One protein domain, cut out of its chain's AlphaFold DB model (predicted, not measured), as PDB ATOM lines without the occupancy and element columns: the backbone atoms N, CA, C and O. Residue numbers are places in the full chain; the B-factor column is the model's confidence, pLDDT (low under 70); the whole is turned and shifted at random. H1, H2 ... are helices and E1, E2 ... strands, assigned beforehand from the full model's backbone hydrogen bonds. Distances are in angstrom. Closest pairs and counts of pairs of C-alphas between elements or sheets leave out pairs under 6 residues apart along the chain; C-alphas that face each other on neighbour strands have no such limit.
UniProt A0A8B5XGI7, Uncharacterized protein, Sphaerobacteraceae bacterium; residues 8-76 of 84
ATOM      1  N   ASP A   8     166.908 206.788 137.180       95.75
ATOM      2  CA  ASP A   8     166.832 205.550 137.965       95.75
ATOM      3  C   ASP A   8     167.654 205.637 139.263       95.75
ATOM      4  O   ASP A   8     167.315 205.027 140.274       95.75
ATOM      5  N   ASP A   9     168.717 206.451 139.283       96.56
ATOM      6  CA  ASP A   9     169.497 206.678 140.503       96.56
ATOM      7  C   ASP A   9     168.704 207.440 141.579       96.56
ATOM      8  O   ASP A   9     169.077 207.385 142.753       96.56
ATOM      9  N   LEU A  10     167.616 208.138 141.227       96.88
ATOM     10  CA  LEU A  10     166.804 208.888 142.193       96.88
ATOM     11  C   LEU A  10     166.123 207.978 143.222       96.88
ATOM     12  O   LEU A  10     165.914 208.411 144.357       96.88
ATOM     13  N   ASP A  11     165.850 206.723 142.857       97.19
ATOM     14  CA  ASP A  11     165.324 205.693 143.762       97.19
ATOM     15  C   ASP A  11     166.375 205.210 144.778       97.19
ATOM     16  O   ASP A  11     166.051 204.566 145.775       97.19
ATOM     17  N   LEU A  12     167.653 205.528 144.548       96.31
ATOM     18  CA  LEU A  12     168.777 205.100 145.379       96.31
ATOM     19  C   LEU A  12     169.358 206.238 146.226       96.31
ATOM     20  O   LEU A  12     170.204 205.986 147.086       96.31
ATOM     21  N   ILE A  13     168.930 207.482 146.008       96.44
ATOM     22  CA  ILE A  13     169.402 208.652 146.755       96.44
ATOM     23  C   ILE A  13     168.396 208.959 147.858       96.44
ATOM     24  O   ILE A  13     167.305 209.452 147.590       96.44
ATOM     25  N   TYR A  14     168.784 208.693 149.104       96.94
ATOM     26  CA  TYR A  14     167.930 208.901 150.271       96.94
ATOM     27  C   TYR A  14     168.292 210.179 151.017       96.94
ATOM     28  O   TYR A  14     169.464 210.454 151.287       96.94
ATOM     29  N   ILE A  15     167.268 210.954 151.364       95.94
ATOM     30  CA  ILE A  15     167.405 212.253 152.011       95.94
ATOM     31  C   ILE A  15     166.491 212.309 153.229       95.94
ATOM     32  O   ILE A  15     165.295 212.019 153.159       95.94
ATOM     33  N   LEU A  16     167.065 212.744 154.352       94.69
ATOM     34  CA  LEU A  16     166.307 213.057 155.551       94.69
ATOM     35  C   LEU A  16     165.647 214.433 155.398       94.69
ATOM     36  O   LEU A  16     166.336 215.453 155.358       94.69
ATOM     37  N   VAL A  17     164.319 214.461 155.349       94.06
ATOM     38  CA  VAL A  17     163.521 215.690 155.234       94.06
ATOM     39  C   VAL A  17     162.413 215.743 156.282       94.06
ATOM     40  O   VAL A  17     162.022 214.701 156.809       94.06
ATOM     41  N   PRO A  18     161.883 216.932 156.617       93.31
ATOM     42  CA  PRO A  18     160.669 217.033 157.415       93.31
ATOM     43  C   PRO A  18     159.516 216.247 156.783       93.31
ATOM     44  O   PRO A  18     159.343 216.232 155.559       93.31
ATOM     45  N   ASN A  19     158.714 215.602 157.627       89.31
ATOM     46  CA  ASN A  19     157.483 214.971 157.168       89.31
ATOM     47  C   ASN A  19     156.476 216.053 156.733       89.31
ATOM     48  O   ASN A  19     156.388 217.107 157.367       89.31
ATOM     49  N   ASP A  20     155.679 215.788 155.696       84.06
ATOM     50  CA  ASP A  20     154.666 216.733 155.199       84.06
ATOM     51  C   ASP A  20     153.546 216.997 156.225       84.06
ATOM     52  O   ASP A  20     152.875 218.024 156.166       84.06
ATOM     53  N   SER A  21     153.384 216.119 157.222       80.81
ATOM     54  CA  SER A  21     152.499 216.337 158.379       80.81
ATOM     55  C   SER A  21     153.036 217.353 159.401       80.81
ATOM     56  O   SER A  21     152.323 217.714 160.336       80.81
ATOM     57  N   GLY A  22     154.285 217.806 159.254       70.50
ATOM     58  CA  GLY A  22     154.928 218.773 160.146       70.50
ATOM     59  C   GLY A  22     155.484 218.191 161.450       70.50
ATOM     60  O   GLY A  22     156.050 218.937 162.246       70.50
ATOM     61  N   VAL A  23     155.367 216.877 161.682       82.62
ATOM     62  CA  VAL A  23     155.906 216.212 162.878       82.62
ATOM     63  C   VAL A  23     156.992 215.213 162.485       82.62
ATOM     64  O   VAL A  23     156.733 214.221 161.806       82.62
ATOM     65  N   GLY A  24     158.212 215.465 162.962       88.12
ATOM     66  CA  GLY A  24     159.365 214.590 162.758       88.12
ATOM     67  C   GLY A  24     159.978 214.665 161.358       88.12
ATOM     68  O   GLY A  24     159.682 215.555 160.556       88.12
ATOM     69  N   THR A  25     160.870 213.719 161.081       93.25
ATOM     70  CA  THR A  25     161.582 213.584 159.809       93.25
ATOM     71  C   THR A  25     161.287 212.234 159.160       93.25
ATOM     72  O   THR A  25     160.942 211.265 159.836       93.25
ATOM     73  N   ALA A  26     161.415 212.177 157.838       93.00
ATOM     74  CA  ALA A  26     161.309 210.974 157.029       93.00
ATOM     75  C   ALA A  26     162.582 210.816 156.191       93.00
ATOM     76  O   ALA A  26     163.118 211.801 155.682       93.00
ATOM     77  N   ASN A  27     163.067 209.582 156.062       94.69
ATOM     78  CA  ASN A  27     164.146 209.246 155.141       94.69
ATOM     79  C   ASN A  27     163.520 208.743 153.838       94.69
ATOM     80  O   ASN A  27     162.989 207.633 153.814       94.69
ATOM     81  N   LEU A  28     163.535 209.571 152.798       96.25
ATOM     82  CA  LEU A  28     162.826 209.312 151.542       96.25
ATOM     83  C   LEU A  28     163.809 209.230 150.381       96.25
ATOM     84  O   LEU A  28     164.780 209.989 150.352       96.25
ATOM     85  N   ALA A  29     163.536 208.344 149.423       97.50
ATOM     86  CA  ALA A  29     164.199 208.398 148.129       97.50
ATOM     87  C   ALA A  29     163.819 209.709 147.424       97.50
ATOM     88  O   ALA A  29     162.700 210.206 147.589       97.50
ATOM     89  N   VAL A  30     164.724 210.281 146.627       97.56
ATOM     90  CA  VAL A  30     164.460 211.541 145.912       97.56
ATOM     91  C   VAL A  30     163.237 211.426 145.011       97.56
ATOM     92  O   VAL A  30     162.518 212.411 144.851       97.56
ATOM     93  N   SER A  31     162.981 210.256 144.433       97.56
ATOM     94  CA  SER A  31     161.789 209.981 143.626       97.56
ATOM     95  C   SER A  31     160.482 210.078 144.422       97.56
ATOM     96  O   SER A  31     159.507 210.641 143.917       97.56
ATOM     97  N   ASP A  32     160.486 209.648 145.684       97.12
ATOM     98  CA  ASP A  32     159.312 209.608 146.568       97.12
ATOM     99  C   ASP A  32     158.979 210.956 147.223       97.12
ATOM    100  O   ASP A  32     157.884 211.146 147.758       97.12
ATOM    101  N   MET A  33     159.905 211.916 147.199       96.75
ATOM    102  CA  MET A  33     159.694 213.220 147.832       96.75
ATOM    103  C   MET A  33     158.532 213.988 147.188       96.75
ATOM    104  O   MET A  33     158.353 214.004 145.961       96.75
ATOM    105  N   SER A  34     157.782 214.737 147.994       96.38
ATOM    106  CA  SER A  34     156.867 215.740 147.451       96.38
ATOM    107  C   SER A  34     157.653 216.884 146.790       96.38
ATOM    108  O   SER A  34     158.819 217.141 147.101       96.38
ATOM    109  N   SER A  35     157.028 217.611 145.854       96.69
ATOM    110  CA  SER A  35     157.685 218.769 145.215       96.69
ATOM    111  C   SER A  35     158.091 219.840 146.230       96.69
ATOM    112  O   SER A  35     159.101 220.511 146.034       96.69
ATOM    113  N   LYS A  36     157.332 219.974 147.326       95.12
ATOM    114  CA  LYS A  36     157.659 220.875 148.431       95.12
ATOM    115  C   LYS A  36     158.897 220.390 149.186       95.12
ATOM    116  O   LYS A  36     159.842 221.156 149.323       95.12
ATOM    117  N   GLN A  37     158.922 219.127 149.618       96.06
ATOM    118  CA  GLN A  37     160.078 218.557 150.322       96.06
ATOM    119  C   GLN A  37     161.361 218.685 149.503       96.06
ATOM    120  O   GLN A  37     162.394 219.088 150.036       96.06
ATOM    121  N   PHE A  38     161.294 218.369 148.205       97.31
ATOM    122  CA  PHE A  38     162.460 218.467 147.335       97.31
ATOM    123  C   PHE A  38     162.920 219.915 147.174       97.31
ATOM    124  O   PHE A  38     164.110 220.178 147.322       97.31
ATOM    125  N   ARG A  39     161.993 220.854 146.929       97.25
ATOM    126  CA  ARG A  39     162.290 222.293 146.853       97.25
ATOM    127  C   ARG A  39     162.996 222.787 148.107       97.25
ATOM    128  O   ARG A  39     164.056 223.396 148.001       97.25
ATOM    129  N   ASP A  40     162.407 222.525 149.266       95.56
ATOM    130  CA  ASP A  40     162.912 223.037 150.538       95.56
ATOM    131  C   ASP A  40     164.312 222.480 150.814       95.56
ATOM    132  O   ASP A  40     165.230 223.224 151.163       95.56
ATOM    133  N   TRP A  41     164.502 221.177 150.587       96.56
ATOM    134  CA  TRP A  41     165.799 220.540 150.768       96.56
ATOM    135  C   TRP A  41     166.848 221.063 149.784       96.56
ATOM    136  O   TRP A  41     167.946 221.427 150.203       96.56
ATOM    137  N   VAL A  42     166.536 221.104 148.487       97.44
ATOM    138  CA  VAL A  42     167.527 221.441 147.459       97.44
ATOM    139  C   VAL A  42     167.929 222.912 147.542       97.44
ATOM    140  O   VAL A  42     169.107 223.220 147.374       97.44
ATOM    141  N   ALA A  43     166.992 223.804 147.888       96.88
ATOM    142  CA  ALA A  43     167.277 225.211 148.149       96.88
ATOM    143  C   ALA A  43     168.218 225.372 149.351       96.88
ATOM    144  O   ALA A  43     169.267 226.002 149.226       96.88
ATOM    145  N   ALA A  44     167.895 224.734 150.483       96.12
ATOM    146  CA  ALA A  44     168.729 224.788 151.681       96.12
ATOM    147  C   ALA A  44     170.122 224.185 151.437       96.12
ATOM    148  O   ALA A  44     171.136 224.747 151.850       96.12
ATOM    149  N   LYS A  45     170.196 223.052 150.726       96.88
ATOM    150  CA  LYS A  45     171.467 222.405 150.390       96.88
ATOM    151  C   LYS A  45     172.312 223.281 149.465       96.88
ATOM    152  O   LYS A  45     173.508 223.414 149.704       96.88
ATOM    153  N   ALA A  46     171.705 223.898 148.453       97.12
ATOM    154  CA  ALA A  46     172.386 224.824 147.554       97.12
ATOM    155  C   ALA A  46     172.931 226.050 148.298       97.12
ATOM    156  O   ALA A  46     174.075 226.436 148.077       97.12
ATOM    157  N   GLU A  47     172.148 226.621 149.216       97.31
ATOM    158  CA  GLU A  47     172.561 227.761 150.038       97.31
ATOM    159  C   GLU A  47     173.762 227.418 150.933       97.31
ATOM    160  O   GLU A  47     174.770 228.129 150.908       97.31
ATOM    161  N   ILE A  48     173.696 226.298 151.664       96.94
ATOM    162  CA  ILE A  48     174.776 225.829 152.549       96.94
ATOM    163  C   ILE A  48     176.082 225.623 151.771       96.94
ATOM    164  O   ILE A  48     177.152 226.019 152.233       96.94
ATOM    165  N   GLU A  49     175.990 225.032 150.579       97.19
ATOM    166  CA  GLU A  49     177.143 224.724 149.724       97.19
ATOM    167  C   GLU A  49     177.536 225.895 148.802       97.19
ATOM    168  O   GLU A  49     178.463 225.772 148.004       97.19
ATOM    169  N   ARG A  50     176.854 227.046 148.911       97.00
ATOM    170  CA  ARG A  50     177.060 228.256 148.089       97.00
ATOM    171  C   ARG A  50     176.937 228.017 146.580       97.00
ATOM    172  O   ARG A  50     177.573 228.702 145.778       97.00
ATOM    173  N   VAL A  51     176.080 227.082 146.188       97.31
ATOM    174  CA  VAL A  51     175.753 226.801 144.789       97.31
ATOM    175  C   VAL A  51     174.609 227.709 144.351       97.31
ATOM    176  O   VAL A  51     173.502 227.636 144.880       97.31
ATOM    177  N   SER A  52     174.841 228.546 143.338       95.50
ATOM    178  CA  SER A  52     173.754 229.313 142.724       95.50
ATOM    179  C   SER A  52     172.763 228.350 142.073       95.50
ATOM    180  O   SER A  52     173.159 227.543 141.229       95.50
ATOM    181  N   MET A  53     171.484 228.424 142.438       95.50
ATOM    182  CA  MET A  53     170.450 227.535 141.919       95.50
ATOM    183  C   MET A  53     169.111 228.255 141.808       95.50
ATOM    184  O   MET A  53     168.680 228.929 142.737       95.50
ATOM    185  N   ILE A  54     168.446 228.080 140.668       93.25
ATOM    186  CA  ILE A  54     167.066 228.521 140.474       93.25
ATOM    187  C   ILE A  54     166.175 227.323 140.775       93.25
ATOM    188  O   ILE A  54     166.251 226.311 140.079       93.25
ATOM    189  N   VAL A  55     165.361 227.433 141.822       94.25
ATOM    190  CA  VAL A  55     164.441 226.373 142.235       94.25
ATOM    191  C   VAL A  55     163.031 226.722 141.754       94.25
ATOM    192  O   VAL A  55     162.535 227.793 142.096       94.25
ATOM    193  N   PRO A  56     162.377 225.869 140.945       92.50
ATOM    194  CA  PRO A  56     161.062 226.176 140.401       92.50
ATOM    195  C   PRO A  56     159.953 226.133 141.460       92.50
ATOM    196  O   PRO A  56     159.898 225.257 142.333       92.50
ATOM    197  N   GLU A  57     159.009 227.058 141.315       91.31
ATOM    198  CA  GLU A  57     157.726 227.046 142.016       91.31
ATOM    199  C   GLU A  57     156.763 226.034 141.366       91.31
ATOM    200  O   GLU A  57     156.776 225.835 140.152       91.31
ATOM    201  N   GLY A  58     155.916 225.373 142.164       92.19
ATOM    202  CA  GLY A  58     154.932 224.390 141.676       92.19
ATOM    203  C   GLY A  58     155.382 222.919 141.702       92.19
ATOM    204  O   GLY A  58     155.981 222.457 142.675       92.19
ATOM    205  N   ARG A  59     155.012 222.139 140.678       95.56
ATOM    206  CA  ARG A  59     155.357 220.708 140.581       95.56
ATOM    207  C   ARG A  59     156.788 220.549 140.066       95.56
ATOM    208  O   ARG A  59     157.151 221.174 139.080       95.56
ATOM    209  N   ILE A  60     157.558 219.672 140.706       97.06
ATOM    210  CA  ILE A  60     158.922 219.307 140.304       97.06
ATOM    211  C   ILE A  60     158.930 217.821 139.933       97.06
ATOM    212  O   ILE A  60     158.753 216.959 140.807       97.06
ATOM    213  N   ASP A  61     159.079 217.539 138.640       97.19
ATOM    214  CA  ASP A  61     159.189 216.185 138.090       97.19
ATOM    215  C   ASP A  61     160.587 215.579 138.301       97.19
ATOM    216  O   ASP A  61     161.503 216.241 138.789       97.19
ATOM    217  N   LEU A  62     160.734 214.290 137.985       97.69
ATOM    218  CA  LEU A  62     161.973 213.547 138.220       97.69
ATOM    219  C   LEU A  62     163.150 214.090 137.398       97.69
ATOM    220  O   LEU A  62     164.245 214.224 137.933       97.69
ATOM    221  N   GLU A  63     162.921 214.477 136.144       97.50
ATOM    222  CA  GLU A  63     163.955 215.064 135.279       97.50
ATOM    223  C   GLU A  63     164.477 216.388 135.846       97.50
ATOM    224  O   GLU A  63     165.684 216.621 135.940       97.50
ATOM    225  N   THR A  64     163.578 217.249 136.323       97.69
ATOM    226  CA  THR A  64     163.964 218.508 136.965       97.69
ATOM    227  C   THR A  64     164.741 218.245 138.255       97.69
ATOM    228  O   THR A  64     165.767 218.888 138.490       97.69
ATOM    229  N   ARG A  65     164.317 217.268 139.072       97.88
ATOM    230  CA  ARG A  65     165.070 216.855 140.273       97.88
ATOM    231  C   ARG A  65     166.475 216.392 139.908       97.88
ATOM    232  O   ARG A  65     167.442 216.842 140.524       97.88
ATOM    233  N   LEU A  66     166.587 215.551 138.882       97.81
ATOM    234  CA  LEU A  66     167.852 215.034 138.380       97.81
ATOM    235  C   LEU A  66     168.789 216.159 137.940       97.81
ATOM    236  O   LEU A  66     169.947 216.208 138.358       97.81
ATOM    237  N   HIS A  67     168.284 217.099 137.141       97.06
ATOM    238  CA  HIS A  67     169.062 218.250 136.691       97.06
ATOM    239  C   HIS A  67     169.611 219.070 137.862       97.06
ATOM    240  O   HIS A  67     170.766 219.501 137.824       97.06
ATOM    241  N   MET A  68     168.815 219.263 138.914       97.62
ATOM    242  CA  MET A  68     169.229 220.013 140.099       97.62
ATOM    243  C   MET A  68     170.261 219.252 140.943       97.62
ATOM    244  O   MET A  68     171.235 219.857 141.394       97.62
ATOM    245  N   LEU A  69     170.111 217.934 141.104       97.12
ATOM    246  CA  LEU A  69     171.111 217.103 141.784       97.12
ATOM    247  C   LEU A  69     172.439 217.064 141.027       97.12
ATOM    248  O   LEU A  69     173.491 217.277 141.625       97.12
ATOM    249  N   ASN A  70     172.398 216.873 139.708       96.94
ATOM    250  CA  ASN A  70     173.601 216.874 138.879       96.94
ATOM    251  C   ASN A  70     174.289 218.243 138.892       96.94
ATOM    252  O   ASN A  70     175.516 218.314 138.901       96.94
ATOM    253  N   ARG A  71     173.526 219.344 138.973       96.38
ATOM    254  CA  ARG A  71     174.103 220.677 139.194       96.38
ATOM    255  C   ARG A  71     174.882 220.737 140.508       96.38
ATOM    256  O   ARG A  71     176.037 221.138 140.480       96.38
ATOM    257  N   LEU A  72     174.290 220.311 141.627       96.56
ATOM    258  CA  LEU A  72     174.990 220.253 142.919       96.56
ATOM    259  C   LEU A  72     176.273 219.415 142.819       96.56
ATOM    260  O   LEU A  72     177.339 219.855 143.244       96.56
ATOM    261  N   GLN A  73     176.187 218.232 142.215       95.19
ATOM    262  CA  GLN A  73     177.311 217.305 142.115       95.19
ATOM    263  C   GLN A  73     178.472 217.863 141.278       95.19
ATOM    264  O   GLN A  73     179.637 217.728 141.661       95.19
ATOM    265  N   ARG A  74     178.166 218.528 140.158       95.31
ATOM    266  CA  ARG A  74     179.160 219.183 139.291       95.31
ATOM    267  C   ARG A  74     179.859 220.355 139.977       95.31
ATOM    268  O   ARG A  74     181.033 220.584 139.709       95.31
ATOM    269  N   GLU A  75     179.178 221.029 140.900       95.94
ATOM    270  CA  GLU A  75     179.750 222.069 141.768       95.94
ATOM    271  C   GLU A  75     180.526 221.487 142.968       95.94
ATOM    272  O   GLU A  75     180.990 222.214 143.844       95.94
ATOM    273  N   GLY A  76     180.704 220.161 143.020       94.56
ATOM    274  CA  GLY A  76     181.511 219.477 144.031       94.56
ATOM    275  C   GLY A  76     180.741 219.049 145.280       94.56
ATOM    276  O   GLY A  76     181.348 218.509 146.210       94.56
TER     277      GLY A  76
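What this domain is: This is residues 8 to 76 of the 84 residues of an uncharacterized protein of Sphaerobacteraceae bacterium (UniProt A0A8B5XGI7). Two helices, H2 and H3, lie side by side and run the same way, and a hairpin of two strands, E1 and E2, stands beside H2 with E1 next to its residues 37 to 41. A four-residue helix, H1, sits before the hairpin, near H3, and a long loop, residues 49 to 61, joins H2 to H3. The 69 printed residues hold three named helices and two named strands, in the order H1 E1 E2 H2 H3; the sheet, E1 - E2, is antiparallel and the class is mixed, helices and strands. The whole is compact, with a radius of gyration of the C-alphas of 11.5 A and spans of 32 by 25 by 23 A.

How they stand to each other: Start at H1, residues 8 to 11, which is close but not clearly touching H3, residues 62 to 74; their closest C-alphas, Leu 10 and Leu 66, are 7.3 A apart. Next come E1, residues 14 to 18, and E2, residues 25 to 29, an antiparallel hairpin at 147 degrees; look for N 15 and O 28, 2.9 A apart, within hydrogen-bond range. In H2, residues 35 to 48, Gln 37 comes closest to E1: its C-alpha is 6.6 A from that of Val 17. H2 and H3 touch at a shallow tilt of 10 degrees, the same way, their closest C-alphas, Ala 46 and Leu 72, 7.0 A apart. E1 and H3 are apart, and so are E2 and H3. In H2 and H3 every O i to N i+4 pair is within hydrogen-bond range; H1 is too short for one.

Where its parts are: Find C-alpha 8 at (166.832, 205.550, 137.965), where H1 begins, 6.0 A long. E1 and E2 are 13.0 A each. H2 runs 19.9 A from C-alpha 35 at (157.685, 218.769, 145.215), and H3 runs 18.1 A to C-alpha 74 at (179.160, 219.183, 139.291).

The domain as a whole: The two C-alphas farthest apart, Val 23 and Arg 74, are 33.3 A apart. The printed part has no cut, the link from H2 to H3 is long, and no printed residue is under 70 in pLDDT.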